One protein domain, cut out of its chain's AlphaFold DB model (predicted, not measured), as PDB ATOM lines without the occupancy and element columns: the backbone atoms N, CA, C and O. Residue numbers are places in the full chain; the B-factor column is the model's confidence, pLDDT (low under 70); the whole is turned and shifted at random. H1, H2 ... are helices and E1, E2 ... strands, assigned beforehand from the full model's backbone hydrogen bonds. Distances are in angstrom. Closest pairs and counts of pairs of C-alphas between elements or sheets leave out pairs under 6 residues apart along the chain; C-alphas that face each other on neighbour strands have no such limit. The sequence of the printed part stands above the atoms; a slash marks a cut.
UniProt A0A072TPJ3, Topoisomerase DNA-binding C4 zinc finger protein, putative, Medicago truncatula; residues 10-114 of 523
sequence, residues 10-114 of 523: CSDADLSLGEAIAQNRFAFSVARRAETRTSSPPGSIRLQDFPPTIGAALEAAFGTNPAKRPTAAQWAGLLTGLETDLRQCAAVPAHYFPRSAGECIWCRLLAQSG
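AT A GLANCE: This is residues 10 to 114 of the 523 residues of the protein "Topoisomerase DNA-binding C4 zinc finger protein, putative" of Medicago truncatula (UniProt A0A072TPJ3). The domain is a flat, loosely joined U: the helical hairpin of H3 and H4 forms its base, H1 and H2 lie toward one arm, and the small strand hairpin E1 and E2 followed by H5 makes the other. The long link of residues 37 to 51, with no named element, runs through the space between the arms. The printed part has 105 residues with five named helices and two named strands, in the order H1 H2 H3 H4 E1 E2 H5; under half of the residues are in named elements, and the class is mostly helix. The sheet has the order E1, E2 and is antiparallel. The whole is only just compact, close to loose, with a radius of gyration of the C-alphas of 15.5 A and spans of 41 by 37 by 20 A.

HOW THE PARTS SIT: E1, residues 86 to 88, and E2, residues 96 to 98, are antiparallel neighbours and form a hairpin, with 138 degrees between their directions. Across the pair, N 87 and O 97 are 2.8 A apart and N 97 and O 87 are 3.0 A apart, both within hydrogen-bond range. H4, residues 72 to 85, joins E1 by a tight link with no residue between them; its closest C-alpha pair with E2 is that of Asp 85 and Pro 98, 5.6 A apart. H3, residues 52 to 61, and H4 form a helical hairpin. They only just touch, with 3 pairs of C-alphas within 8 A, and H4 does so with residues 78 to 82 alone; the closest C-alphas are those of Ile 54 and Leu 78, 6.7 A apart. They run opposite ways at a shallow tilt of 29 degrees. The closest C-alphas of E2 and H5, residues 105 to 113, are those of Phe 97 and Ile 105, 6.6 A apart. H1, residues 17 to 22, and H2, residues 33 to 36, are apart from each other and from H3. In H1, H3, H4 and H5 every O i to N i+4 pair is within hydrogen-bond range; H2 is too short for such a pair.

IN THESE COORDINATES: H1 begins at C-alpha 17 (32.585, -5.831, 107.777). H3 is 14.1 A long from first to last C-alpha, H4 19.9 A and H5 12.0 A; the shorter elements are H1 at 8.7 A, H2 at 5.3 A, E1 at 6.9 A and E2 at 7.2 A. H4 begins at C-alpha 72 (26.801, -11.252, 82.853), and H5 ends at C-alpha 113 (44.599, -25.573, 107.472).

THE WHOLE: The two C-alphas farthest apart are those of Ala 22 and Ala 90, at 42.4 A. The printed part has no cut, and the link from H2 to H3, 15 residues, is long. The mean pLDDT of the printed part is 86.9, with residues 11 to 14 and residue 114 under 70.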
ATOM      1  N   CYS A  10      42.921  -6.047 108.211       75.56
ATOM      2  CA  CYS A  10      43.364  -4.671 108.000       75.56
ATOM      3  C   CYS A  10      44.661  -4.410 108.775       75.56
ATOM      4  O   CYS A  10      44.820  -4.916 109.883       75.56
ATOM      5  N   SER A  11      45.580  -3.630 108.206       67.25
ATOM      6  CA  SER A  11      46.837  -3.263 108.879       67.25
ATOM      7  C   SER A  11      46.668  -2.196 109.963       67.25
ATOM      8  O   SER A  11      47.485  -2.135 110.875       67.25
ATOM      9  N   ASP A  12      45.618  -1.373 109.867       65.75
ATOM     10  CA  ASP A  12      45.550  -0.099 110.596       65.75
ATOM     11  C   ASP A  12      44.535  -0.104 111.769       65.75
ATOM     12  O   ASP A  12      44.679   0.709 112.677       65.75
ATOM     13  N   ALA A  13      43.513  -0.982 111.763       62.69
ATOM     14  CA  ALA A  13      42.493  -1.124 112.824       62.69
ATOM     15  C   ALA A  13      41.562  -2.342 112.602       62.69
ATOM     16  O   ALA A  13      41.397  -2.791 111.464       62.69
ATOM     17  N   ASP A  14      40.880  -2.811 113.658       69.12
ATOM     18  CA  ASP A  14      39.783  -3.791 113.570       69.12
ATOM     19  C   ASP A  14      38.517  -3.135 112.987       69.12
ATOM     20  O   ASP A  14      37.623  -2.684 113.704       69.12
ATOM     21  N   LEU A  15      38.457  -3.053 111.657       74.75
ATOM     22  CA  LEU A  15      37.285  -2.579 110.923       74.75
ATOM     23  C   LEU A  15      36.173  -3.630 110.930       74.75
ATOM     24  O   LEU A  15      36.400  -4.815 110.667       74.75
ATOM     25  N   SER A  16      34.941  -3.183 111.155       83.62
ATOM     26  CA  SER A  16      33.767  -4.023 110.946       83.62
ATOM     27  C   SER A  16      33.577  -4.339 109.458       83.62
ATOM     28  O   SER A  16      34.007  -3.601 108.565       83.62
ATOM     29  N   LEU A  17      32.863  -5.431 109.160       82.19
ATOM     30  CA  LEU A  17      32.585  -5.831 107.777       82.19
ATOM     31  C   LEU A  17      31.836  -4.741 106.988       82.19
ATOM     32  O   LEU A  17      32.107  -4.544 105.807       82.19
ATOM     33  N   GLY A  18      30.914  -4.021 107.638       85.06
ATOM     34  CA  GLY A  18      30.164  -2.928 107.015       85.06
ATOM     35  C   GLY A  18      31.059  -1.754 106.614       85.06
ATOM     36  O   GLY A  18      30.923  -1.229 105.510       85.06
ATOM     37  N   GLU A  19      32.023  -1.392 107.461       86.62
ATOM     38  CA  GLU A  19      32.997  -0.333 107.166       86.62
ATOM     39  C   GLU A  19      33.959  -0.744 106.049       86.62
ATOM     40  O   GLU A  19      34.251   0.060 105.165       86.62
ATOM     41  N   ALA A  20      34.399  -2.006 106.025       86.94
ATOM     42  CA  ALA A  20      35.245  -2.531 104.954       86.94
ATOM     43  C   ALA A  20      34.543  -2.495 103.582       86.94
ATOM     44  O   ALA A  20      35.174  -2.169 102.574       86.94
ATOM     45  N   ILE A  21      33.234  -2.777 103.539       87.31
ATOM     46  CA  ILE A  21      32.410  -2.652 102.326       87.31
ATOM     47  C   ILE A  21      32.269  -1.181 101.923       87.31
ATOM     48  O   ILE A  21      32.512  -0.844 100.764       87.31
ATOM     49  N   ALA A  22      31.919  -0.305 102.872       86.38
ATOM     50  CA  ALA A  22      31.742   1.126 102.622       86.38
ATOM     51  C   ALA A  22      33.021   1.786 102.079       86.38
ATOM     52  O   ALA A  22      32.953   2.656 101.217       86.38
ATOM     53  N   GLN A  23      34.188   1.328 102.536       87.88
ATOM     54  CA  GLN A  23      35.500   1.819 102.110       87.88
ATOM     55  C   GLN A  23      36.090   1.046 100.912       87.88
ATOM     56  O   GLN A  23      37.248   1.255 100.564       87.88
ATOM     57  N   ASN A  24      35.331   0.138 100.282       89.19
ATOM     58  CA  ASN A  24      35.768  -0.691  99.148       89.19
ATOM     59  C   ASN A  24      37.092  -1.457  99.400       89.19
ATOM     60  O   ASN A  24      37.904  -1.661  98.495       89.19
ATOM     61  N   ARG A  25      37.320  -1.933 100.629       87.69
ATOM     62  CA  ARG A  25      38.551  -2.646 101.007       87.69
ATOM     63  C   ARG A  25      38.510  -4.118 100.599       87.69
ATOM     64  O   ARG A  25      38.279  -5.010 101.415       87.69
ATOM     65  N   PHE A  26      38.672  -4.373  99.304       90.00
ATOM     66  CA  PHE A  26      38.677  -5.728  98.761       90.00
ATOM     67  C   PHE A  26      39.903  -6.514  99.259       90.00
ATOM     68  O   PHE A  26      41.044  -6.208  98.906       90.00
ATOM     69  N   ALA A  27      39.657  -7.552 100.064       87.62
ATOM     70  CA  ALA A  27      40.682  -8.268 100.827       87.62
ATOM     71  C   ALA A  27      41.637  -9.106  99.972       87.62
ATOM     72  O   ALA A  27      42.742  -9.425 100.403       87.62
ATOM     73  N   PHE A  28      41.195  -9.490  98.777       88.69
ATOM     74  CA  PHE A  28      41.959 -10.344  97.877       88.69
ATOM     75  C   PHE A  28      42.738  -9.541  96.834       88.69
ATOM     76  O   PHE A  28      43.485 -10.154  96.078       88.69
ATOM     77  N   SER A  29      42.585  -8.207  96.799       87.75
ATOM     78  CA  SER A  29      43.184  -7.359  95.764       87.75
ATOM     79  C   SER A  29      44.708  -7.451  95.751       87.75
ATOM     80  O   SER A  29      45.368  -7.284  96.780       87.75
ATOM     81  N   VAL A  30      45.261  -7.657  94.561       85.31
ATOM     82  CA  VAL A  30      46.700  -7.609  94.293       85.31
ATOM     83  C   VAL A  30      47.073  -6.240  93.730       85.31
ATOM     84  O   VAL A  30      48.076  -5.666  94.149       85.31
ATOM     85  N   ALA A  31      46.245  -5.682  92.839       84.62
ATOM     86  CA  ALA A  31      46.541  -4.425  92.149       84.62
ATOM     87  C   ALA A  31      46.389  -3.194  93.056       84.62
ATOM     88  O   ALA A  31      47.177  -2.257  92.963       84.62
ATOM     89  N   ARG A  32      45.402  -3.198  93.965       86.25
ATOM     90  CA  ARG A  32      45.086  -2.058  94.844       86.25
ATOM     91  C   ARG A  32      45.512  -2.279  96.291       86.25
ATOM     92  O   ARG A  32      44.947  -1.681  97.201       86.25
ATOM     93  N   ARG A  33      46.513  -3.129  96.542       84.38
ATOM     94  CA  ARG A  33      46.925  -3.512  97.907       84.38
ATOM     95  C   ARG A  33      47.296  -2.313  98.795       84.38
ATOM     96  O   ARG A  33      47.005  -2.331  99.990       84.38
ATOM     97  N   ALA A  34      47.896  -1.272  98.216       83.25
ATOM     98  CA  ALA A  34      48.232  -0.030  98.919       83.25
ATOM     99  C   ALA A  34      46.992   0.809  99.294       83.25
ATOM    100  O   ALA A  34      46.993   1.490 100.320       83.25
ATOM    101  N   GLU A  35      45.929   0.735  98.491       84.44
ATOM    102  CA  GLU A  35      44.676   1.468  98.702       84.44
ATOM    103  C   GLU A  35      43.743   0.721  99.660       84.44
ATOM    104  O   GLU A  35      43.184   1.319 100.576       84.44
ATOM    105  N   THR A  36      43.584  -0.596  99.482       84.62
ATOM    106  CA  THR A  36      42.674  -1.403 100.306       84.62
ATOM    107  C   THR A  36      43.222  -1.622 101.712       84.62
ATOM    108  O   THR A  36      42.438  -1.765 102.655       84.62
ATOM    109  N   ARG A  37      44.557  -1.635 101.872       85.06
ATOM    110  CA  ARG A  37      45.263  -1.886 103.145       85.06
ATOM    111  C   ARG A  37      44.717  -3.108 103.892       85.06
ATOM    112  O   ARG A  37      44.667  -3.159 105.121       85.06
ATOM    113  N   THR A  38      44.272  -4.094 103.121       84.12
ATOM    114  CA  THR A  38      43.728  -5.363 103.599       84.12
ATOM    115  C   THR A  38      44.530  -6.505 103.022       84.12
ATOM    116  O   THR A  38      44.896  -6.491 101.849       84.12
ATOM    117  N   SER A  39      44.763  -7.518 103.844       83.56
ATOM    118  CA  SER A  39      45.352  -8.782 103.423       83.56
ATOM    119  C   SER A  39      44.322  -9.903 103.489       83.56
ATOM    120  O   SER A  39      43.459  -9.933 104.376       83.56
ATOM    121  N   SER A  40      44.412 -10.840 102.546       84.62
ATOM    122  CA  SER A  40      43.576 -12.034 102.546       84.62
ATOM    123  C   SER A  40      43.858 -12.867 103.804       84.62
ATOM    124  O   SER A  40      45.028 -13.020 104.170       84.62
ATOM    125  N   PRO A  41      42.836 -13.441 104.460       79.56
ATOM    126  CA  PRO A  41      43.042 -14.323 105.603       79.56
ATOM    127  C   PRO A  41      43.987 -15.498 105.287       79.56
ATOM    128  O   PRO A  41      44.004 -15.986 104.155       79.56
ATOM    129  N   PRO A  42      44.752 -16.006 106.272       75.12
ATOM    130  CA  PRO A  42      45.550 -17.213 106.071       75.12
ATOM    131  C   PRO A  42      44.644 -18.404 105.714       75.12
ATOM    132  O   PRO A  42      43.525 -18.515 106.221       75.12
ATOM    133  N   GLY A  43      45.112 -19.284 104.823       74.75
ATOM    134  CA  GLY A  43      44.338 -20.445 104.368       74.75
ATOM    135  C   GLY A  43      43.158 -20.110 103.442       74.75
ATOM    136  O   GLY A  43      42.187 -20.867 103.390       74.75
ATOM    137  N   SER A  44      43.196 -18.983 102.721       81.94
ATOM    138  CA  SER A  44      42.248 -18.677 101.640       81.94
ATOM    139  C   SER A  44      42.867 -18.852 100.250       81.94
ATOM    140  O   SER A  44      44.080 -18.741 100.071       81.94
ATOM    141  N   ILE A  45      42.007 -19.069  99.254       86.50
ATOM    142  CA  ILE A  45      42.381 -19.008  97.834       86.50
ATOM    143  C   ILE A  45      42.777 -17.566  97.504       86.50
ATOM    144  O   ILE A  45      42.185 -16.621  98.033       86.50
ATOM    145  N   ARG A  46      43.793 -17.396  96.664       87.00
ATOM    146  CA  ARG A  46      44.330 -16.097  96.250       87.00
ATOM    147  C   ARG A  46      43.911 -15.798  94.809       87.00
ATOM    148  O   ARG A  46      43.704 -16.718  94.029       87.00
ATOM    149  N   LEU A  47      43.844 -14.522  94.422       88.62
ATOM    150  CA  LEU A  47      43.540 -14.147  93.027       88.62
ATOM    151  C   LEU A  47      44.565 -14.700  92.029       88.62
ATOM    152  O   LEU A  47      44.195 -15.100  90.933       88.62
ATOM    153  N   GLN A  48      45.831 -14.779  92.440       87.19
ATOM    154  CA  GLN A  48      46.924 -15.374  91.661       87.19
ATOM    155  C   GLN A  48      46.763 -16.883  91.397       87.19
ATOM    156  O   GLN A  48      47.473 -17.421  90.560       87.19
ATOM    157  N   ASP A  49      45.856 -17.564  92.107       88.88
ATOM    158  CA  ASP A  49      45.575 -18.987  91.883       88.88
ATOM    159  C   ASP A  49      44.656 -19.205  90.659       88.88
ATOM    160  O   ASP A  49      44.456 -20.336  90.220       88.88
ATOM    161  N   PHE A  50      44.087 -18.132  90.098       90.94
ATOM    162  CA  PHE A  50      43.210 -18.160  88.926       90.94
ATOM    163  C   PHE A  50      43.922 -17.646  87.666       90.94
ATOM    164  O   PHE A  50      44.918 -16.924  87.771       90.94
ATOM    165  N   PRO A  51      43.388 -17.942  86.465       91.94
ATOM    166  CA  PRO A  51      43.870 -17.336  85.233       91.94
ATOM    167  C   PRO A  51      43.846 -15.798  85.314       91.94
ATOM    168  O   PRO A  51      42.898 -15.236  85.879       91.94
ATOM    169  N   PRO A  52      44.826 -15.089  84.717       90.56
ATOM    170  CA  PRO A  52      44.919 -13.628  84.802       90.56
ATOM    171  C   PRO A  52      43.644 -12.893  84.367       90.56
ATOM    172  O   PRO A  52      43.299 -11.857  84.929       90.56
ATOM    173  N   THR A  53      42.909 -13.455  83.404       92.19
ATOM    174  CA  THR A  53      41.626 -12.932  82.914       92.19
ATOM    175  C   THR A  53      40.541 -12.941  83.996       92.19
ATOM    176  O   THR A  53      39.837 -11.946  84.167       92.19
ATOM    177  N   ILE A  54      40.443 -14.021  84.777       93.88
ATOM    178  CA  ILE A  54      39.524 -14.146  85.918       93.88
ATOM    179  C   ILE A  54      39.951 -13.216  87.052       93.88
ATOM    180  O   ILE A  54      39.112 -12.524  87.633       93.88
ATOM    181  N   GLY A  55      41.253 -13.156  87.341       91.81
ATOM    182  CA  GLY A  55      41.799 -12.250  88.349       91.81
ATOM    183  C   GLY A  55      41.467 -10.784  88.052       91.81
ATOM    184  O   GLY A  55      40.954 -10.074  88.916       91.81
ATOM    185  N   ALA A  56      41.672 -10.353  86.803       92.00
ATOM    186  CA  ALA A  56      41.340  -9.006  86.343       92.00
ATOM    187  C   ALA A  56      39.830  -8.720  86.396       92.00
ATOM    188  O   ALA A  56      39.422  -7.635  86.814       92.00
ATOM    189  N   ALA A  57      38.992  -9.693  86.026       93.62
ATOM    190  CA  ALA A  57      37.540  -9.563  86.102       93.62
ATOM    191  C   ALA A  57      37.043  -9.400  87.549       93.62
ATOM    192  O   ALA A  57      36.175  -8.565  87.811       93.62
ATOM    193  N   LEU A  58      37.623 -10.141  88.501       92.88
ATOM    194  CA  LEU A  58      37.320 -10.008  89.931       92.88
ATOM    195  C   LEU A  58      37.773  -8.650  90.490       92.88
ATOM    196  O   LEU A  58      37.012  -8.005  91.210       92.88
ATOM    197  N   GLU A  59      38.963  -8.169  90.118       92.19
ATOM    198  CA  GLU A  59      39.439  -6.829  90.495       92.19
ATOM    199  C   GLU A  59      38.538  -5.717  89.947       92.19
ATOM    200  O   GLU A  59      38.228  -4.755  90.654       92.19
ATOM    201  N   ALA A  60      38.069  -5.858  88.705       91.88
ATOM    202  CA  ALA A  60      37.158  -4.908  88.086       91.88
ATOM    203  C   ALA A  60      35.757  -4.946  88.724       91.88
ATOM    204  O   ALA A  60      35.153  -3.898  88.955       91.88
ATOM    205  N   ALA A  61      35.256  -6.136  89.071       92.75
ATOM    206  CA  ALA A  61      33.960  -6.317  89.722       92.75
ATOM    207  C   ALA A  61      33.909  -5.685  91.122       92.75
ATOM    208  O   ALA A  61      32.964  -4.958  91.438       92.75
ATOM    209  N   PHE A  62      34.949  -5.910  91.932       90.94
ATOM    210  CA  PHE A  62      35.078  -5.342  93.279       90.94
ATOM    211  C   PHE A  62      35.792  -3.981  93.303       90.94
ATOM    212  O   PHE A  62      36.125  -3.473  94.376       90.94
ATOM    213  N   GLY A  63      36.019  -3.379  92.132       86.81
ATOM    214  CA  GLY A  63      36.640  -2.069  91.960       86.81
ATOM    215  C   GLY A  63      35.729  -0.892  92.320       86.81
ATOM    216  O   GLY A  63      34.520  -1.030  92.536       86.81
ATOM    217  N   THR A  64      36.328   0.299  92.356       87.12
ATOM    218  CA  THR A  64      35.641   1.570  92.641       87.12
ATOM    219  C   THR A  64      34.888   2.129  91.437       87.12
ATOM    220  O   THR A  64      33.922   2.857  91.629       87.12
ATOM    221  N   ASN A  65      35.288   1.777  90.207       89.06
ATOM    222  CA  ASN A  65      34.649   2.243  88.977       89.06
ATOM    223  C   ASN A  65      33.558   1.255  88.507       89.06
ATOM    224  O   ASN A  65      33.899   0.192  87.982       89.06
ATOM    225  N   PRO A  66      32.258   1.596  88.622       88.19
ATOM    226  CA  PRO A  66      31.173   0.697  88.233       88.19
ATOM    227  C   PRO A  66      31.141   0.385  86.733       88.19
ATOM    228  O   PRO A  66      30.721  -0.704  86.358       88.19
ATOM    229  N   ALA A  67      31.615   1.301  85.879       90.75
ATOM    230  CA  ALA A  67      31.595   1.135  84.423       90.75
ATOM    231  C   ALA A  67      32.590   0.074  83.924       90.75
ATOM    232  O   ALA A  67      32.446  -0.435  82.818       90.75
ATOM    233  N   LYS A  68      33.594  -0.276  84.739       90.75
ATOM    234  CA  LYS A  68      34.568  -1.329  84.419       90.75
ATOM    235  C   LYS A  68      34.102  -2.727  84.842       90.75
ATOM    236  O   LYS A  68      34.811  -3.692  84.575       90.75
ATOM    237  N   ARG A  69      32.954  -2.857  85.517       94.12
ATOM    238  CA  ARG A  69      32.475  -4.153  86.018       94.12
ATOM    239  C   ARG A  69      32.080  -5.069  84.852       94.12
ATOM    240  O   ARG A  69      31.336  -4.619  83.980       94.12
ATOM    241  N   PRO A  70      32.515  -6.342  84.844       95.75
ATOM    242  CA  PRO A  70      32.156  -7.260  83.773       95.75
ATOM    243  C   PRO A  70      30.647  -7.517  83.722       95.75
ATOM    244  O   PRO A  70      29.988  -7.646  84.759       95.75
ATOM    245  N   THR A  71      30.103  -7.624  82.513       96.19
ATOM    246  CA  THR A  71      28.696  -7.969  82.282       96.19
ATOM    247  C   THR A  71      28.440  -9.455  82.531       96.19
ATOM    248  O   THR A  71      29.362 -10.271  82.552       96.19
ATOM    249  N   ALA A  72      27.170  -9.844  82.679       94.75
ATOM    250  CA  ALA A  72      26.801 -11.252  82.853       94.75
ATOM    251  C   ALA A  72      27.265 -12.136  81.677       94.75
ATOM    252  O   ALA A  72      27.746 -13.244  81.896       94.75
ATOM    253  N   ALA A  73      27.188 -11.628  80.441       94.25
ATOM    254  CA  ALA A  73      27.667 -12.339  79.255       94.25
ATOM    255  C   ALA A  73      29.196 -12.528  79.269       94.25
ATOM    256  O   ALA A  73      29.690 -13.605  78.940       94.25
ATOM    257  N   GLN A  74      29.945 -11.509  79.712       94.50
ATOM    258  CA  GLN A  74      31.395 -11.618  79.898       94.50
ATOM    259  C   GLN A  74      31.740 -12.642  80.987       94.50
ATOM    260  O   GLN A  74      32.635 -13.457  80.785       94.50
ATOM    261  N   TRP A  75      31.006 -12.654  82.104       96.69
ATOM    262  CA  TRP A  75      31.174 -13.666  83.150       96.69
ATOM    263  C   TRP A  75      30.908 -15.081  82.650       96.69
ATOM    264  O   TRP A  75      31.697 -15.969  82.954       96.69
ATOM    265  N   ALA A  76      29.851 -15.294  81.864       94.38
ATOM    266  CA  ALA A  76      29.558 -16.604  81.291       94.38
ATOM    267  C   ALA A  76      30.737 -17.115  80.447       94.38
ATOM    268  O   ALA A  76      31.238 -18.205  80.705       94.38
ATOM    269  N   GLY A  77      31.254 -16.293  79.526       96.12
ATOM    270  CA  GLY A  77      32.406 -16.670  78.698       96.12
ATOM    271  C   GLY A  77      33.676 -16.939  79.511       96.12
ATOM    272  O   GLY A  77      34.369 -17.928  79.276       96.12
ATOM    273  N   LEU A  78      33.966 -16.093  80.504       95.06
ATOM    274  CA  LEU A  78      35.115 -16.267  81.395       95.06
ATOM    275  C   LEU A  78      35.021 -17.559  82.221       95.06
ATOM    276  O   LEU A  78      36.013 -18.272  82.349       95.06
ATOM    277  N   LEU A  79      33.843 -17.876  82.765       94.81
ATOM    278  CA  LEU A  79      33.632 -19.071  83.584       94.81
ATOM    279  C   LEU A  79      33.649 -20.358  82.751       94.81
ATOM    280  O   LEU A  79      34.241 -21.334  83.198       94.81
ATOM    281  N   THR A  80      33.101 -20.350  81.531       94.69
ATOM    282  CA  THR A  80      33.240 -21.477  80.593       94.69
ATOM    283  C   THR A  80      34.706 -21.720  80.230       94.69
ATOM    284  O   THR A  80      35.156 -22.861  80.188       94.69
ATOM    285  N   GLY A  81      35.485 -20.655  80.013       93.25
ATOM    286  CA  GLY A  81      36.931 -20.777  79.799       93.25
ATOM    287  C   GLY A  81      37.680 -21.300  81.030       93.25
ATOM    288  O   GLY A  81      38.616 -22.078  80.898       93.25
ATOM    289  N   LEU A  82      37.258 -20.910  82.235       93.50
ATOM    290  CA  LEU A  82      37.838 -21.428  83.475       93.50
ATOM    291  C   LEU A  82      37.537 -22.918  83.661       93.50
ATOM    292  O   LEU A  82      38.426 -23.657  84.065       93.50
ATOM    293  N   GLU A  83      36.310 -23.353  83.363       92.88
ATOM    294  CA  GLU A  83      35.883 -24.753  83.456       92.88
ATOM    295  C   GLU A  83      36.735 -25.668  82.568       92.88
ATOM    296  O   GLU A  83      37.177 -26.722  83.022       92.88
ATOM    297  N   THR A  84      37.040 -25.239  81.339       92.12
ATOM    298  CA  THR A  84      37.896 -26.002  80.416       92.12
ATOM    299  C   THR A  84      39.379 -25.992  80.807       92.12
ATOM    300  O   THR A  84      40.105 -26.928  80.463       92.12
ATOM    301  N   ASP A  85      39.838 -24.982  81.555       92.00
ATOM    302  CA  ASP A  85      41.213 -24.896  82.070       92.00
ATOM    303  C   ASP A  85      41.449 -25.746  83.333       92.00
ATOM    304  O   ASP A  85      42.596 -25.972  83.727       92.00
ATOM    305  N   LEU A  86      40.398 -26.257  83.982       93.56
ATOM    306  CA  LEU A  86      40.558 -27.088  85.175       93.56
ATOM    307  C   LEU A  86      41.301 -28.393  84.854       93.56
ATOM    308  O   LEU A  86      41.059 -29.068  83.854       93.56
ATOM    309  N   ARG A  87      42.195 -28.790  85.759       92.62
ATOM    310  CA  ARG A  87      42.820 -30.113  85.772       92.62
ATOM    311  C   ARG A  87      42.545 -30.827  87.088       92.62
ATOM    312  O   ARG A  87      42.440 -30.198  88.141       92.62
ATOM    313  N   GLN A  88      42.466 -32.148  87.010       91.94
ATOM    314  CA  GLN A  88      42.334 -33.013  88.174       91.94
ATOM    315  C   GLN A  88      43.697 -33.186  88.859       91.94
ATOM    316  O   GLN A  88      44.731 -33.302  88.198       91.94
ATOM    317  N   CYS A  89      43.718 -33.185  90.189       89.31
ATOM    318  CA  CYS A  89      44.929 -33.433  90.962       89.31
ATOM    319  C   CYS A  89      45.318 -34.912  90.934       89.31
ATOM    320  O   CYS A  89      44.479 -35.786  91.131       89.31
ATOM    321  N   ALA A  90      46.615 -35.184  90.773       86.94
ATOM    322  CA  ALA A  90      47.152 -36.543  90.791       86.94
ATOM    323  C   ALA A  90      47.124 -37.188  92.191       86.94
ATOM    324  O   ALA A  90      47.008 -38.402  92.299       86.94
ATOM    325  N   ALA A  91      47.233 -36.388  93.259       79.00
ATOM    326  CA  ALA A  91      47.256 -36.891  94.634       79.00
ATOM    327  C   ALA A  91      45.851 -37.143  95.207       79.00
ATOM    328  O   ALA A  91      45.669 -38.059  96.003       79.00
ATOM    329  N   VAL A  92      44.861 -36.330  94.817       77.69
ATOM    330  CA  VAL A  92      43.481 -36.415  95.321       77.69
ATOM    331  C   VAL A  92      42.496 -36.220  94.159       77.69
ATOM    332  O   VAL A  92      42.295 -35.087  93.722       77.69
ATOM    333  N   PRO A  93      41.836 -37.283  93.662       83.44
ATOM    334  CA  PRO A  93      40.980 -37.204  92.474       83.44
ATOM    335  C   PRO A  93      39.788 -36.236  92.567       83.44
ATOM    336  O   PRO A  93      39.323 -35.757  91.540       83.44
ATOM    337  N   ALA A  94      39.285 -35.905  93.759       80.38
ATOM    338  CA  ALA A  94      38.208 -34.912  93.894       80.38
ATOM    339  C   ALA A  94      38.674 -33.455  93.749       80.38
ATOM    340  O   ALA A  94      37.853 -32.539  93.686       80.38
ATOM    341  N   HIS A  95      39.983 -33.206  93.699       88.12
ATOM    342  CA  HIS A  95      40.517 -31.857  93.570       88.12
ATOM    343  C   HIS A  95      40.620 -31.469  92.098       88.12
ATOM    344  O   HIS A  95      41.483 -31.962  91.375       88.12
ATOM    345  N   TYR A  96      39.789 -30.515  91.686       91.38
ATOM    346  CA  TYR A  96      39.911 -29.824  90.404       91.38
ATOM    347  C   TYR A  96      40.413 -28.404  90.630       91.38
ATOM    348  O   TYR A  96      39.911 -27.693  91.506       91.38
ATOM    349  N   PHE A  97      41.421 -27.988  89.869       92.44
ATOM    350  CA  PHE A  97      42.026 -26.666  90.012       92.44
ATOM    351  C   PHE A  97      42.549 -26.125  88.671       92.44
ATOM    352  O   PHE A  97      42.870 -26.925  87.788       92.44
ATOM    353  N   PRO A  98      42.646 -24.793  88.492       93.12
ATOM    354  CA  PRO A  98      43.130 -24.190  87.249       93.12
ATOM    355  C   PRO A  98      44.587 -24.554  86.963       93.12
ATOM    356  O   PRO A  98      45.410 -24.628  87.882       93.12
ATOM    357  N   ARG A  99      44.943 -24.727  85.687       89.19
ATOM    358  CA  ARG A  99      46.334 -25.019  85.289       89.19
ATOM    359  C   ARG A  99      47.278 -23.881  85.661       89.19
ATOM    360  O   ARG A  99      48.415 -24.142  86.053       89.19
ATOM    361  N   SER A 100      46.787 -22.643  85.613       86.31
ATOM    362  CA  SER A 100      47.537 -21.430  85.964       86.31
ATOM    363  C   SER A 100      48.086 -21.423  87.395       86.31
ATOM    364  O   SER A 100      49.054 -20.719  87.662       86.31
ATOM    365  N   ALA A 101      47.501 -22.201  88.312       87.31
ATOM    366  CA  ALA A 101      47.942 -22.257  89.704       87.31
ATOM    367  C   ALA A 101      49.271 -23.011  89.904       87.31
ATOM    368  O   ALA A 101      49.876 -22.902  90.968       87.31
ATOM    369  N   GLY A 102      49.723 -23.805  88.923       86.25
ATOM    370  CA  GLY A 102      50.975 -24.579  88.973       86.25
ATOM    371  C   GLY A 102      50.935 -25.817  89.882       86.25
ATOM    372  O   GLY A 102      51.384 -26.892  89.481       86.25
ATOM    373  N   GLU A 103      50.309 -25.719  91.052       89.69
ATOM    374  CA  GLU A 103      50.133 -26.783  92.047       89.69
ATOM    375  C   GLU A 103      48.668 -26.908  92.494       89.69
ATOM    376  O   GLU A 103      47.848 -26.018  92.260       89.69
ATOM    377  N   CYS A 104      48.317 -28.023  93.143       90.69
ATOM    378  CA  CYS A 104      46.956 -28.216  93.633       90.69
ATOM    379  C   CYS A 104      46.656 -27.258  94.798       90.69
ATOM    380  O   CYS A 104      47.119 -27.461  95.925       90.69
ATOM    381  N   ILE A 105      45.823 -26.248  94.529       91.19
ATOM    382  CA  ILE A 105      45.383 -25.234  95.501       91.19
ATOM    383  C   ILE A 105      44.782 -25.900  96.744       91.19
ATOM    384  O   ILE A 105      45.051 -25.487  97.870       91.19
ATOM    385  N   TRP A 106      43.989 -26.953  96.547       89.00
ATOM    386  CA  TRP A 106      43.311 -27.661  97.627       89.00
ATOM    387  C   TRP A 106      44.285 -28.443  98.511       89.00
ATOM    388  O   TRP A 106      44.191 -28.331  99.728       89.00
ATOM    389  N   CYS A 107      45.284 -29.124  97.936       86.06
ATOM    390  CA  CYS A 107      46.345 -29.776  98.712       86.06
ATOM    391  C   CYS A 107      47.175 -28.765  99.515       86.06
ATOM    392  O   CYS A 107      47.456 -28.996 100.690       86.06
ATOM    393  N   ARG A 108      47.526 -27.613  98.922       88.12
ATOM    394  CA  ARG A 108      48.217 -26.531  99.645       88.12
ATOM    395  C   ARG A 108      47.376 -26.020 100.815       88.12
ATOM    396  O   ARG A 108      47.898 -25.803 101.907       88.12
ATOM    397  N   LEU A 109      46.080 -25.807 100.599       84.44
ATOM    398  CA  LEU A 109      45.170 -25.350 101.649       84.44
ATOM    399  C   LEU A 109      44.967 -26.410 102.737       84.44
ATOM    400  O   LEU A 109      44.922 -26.046 103.911       84.44
ATOM    401  N   LEU A 110      44.910 -27.694 102.381       81.69
ATOM    402  CA  LEU A 110      44.890 -28.810 103.325       81.69
ATOM    403  C   LEU A 110      46.160 -28.816 104.185       81.69
ATOM    404  O   LEU A 110      46.060 -28.866 105.405       81.69
ATOM    405  N   ALA A 111      47.341 -28.666 103.583       78.88
ATOM    406  CA  ALA A 111      48.604 -28.600 104.321       78.88
ATOM    407  C   ALA A 111      48.672 -27.403 105.291       78.88
ATOM    408  O   ALA A 111      49.279 -27.500 106.353       78.88
ATOM    409  N   GLN A 112      48.036 -26.276 104.948       74.94
ATOM    410  CA  GLN A 112      48.025 -25.066 105.781       74.94
ATOM    411  C   GLN A 112      46.941 -25.062 106.865       74.94
ATOM    412  O   GLN A 112      47.139 -24.462 107.917       74.94
ATOM    413  N   SER A 113      45.777 -25.657 106.595       73.00
ATOM    414  CA  SER A 113      44.599 -25.573 107.472       73.00
ATOM    415  C   SER A 113      44.247 -26.882 108.180       73.00
ATOM    416  O   SER A 113      43.458 -26.855 109.119       73.00
ATOM    417  N   GLY A 114      44.799 -28.014 107.735       65.56
ATOM    418  CA  GLY A 114      44.468 -29.354 108.225       65.56
ATOM    419  C   GLY A 114      43.084 -29.864 107.808       65.56
ATOM    420  O   GLY A 114      42.693 -30.947 108.230       65.56
TER     421      GLY A 114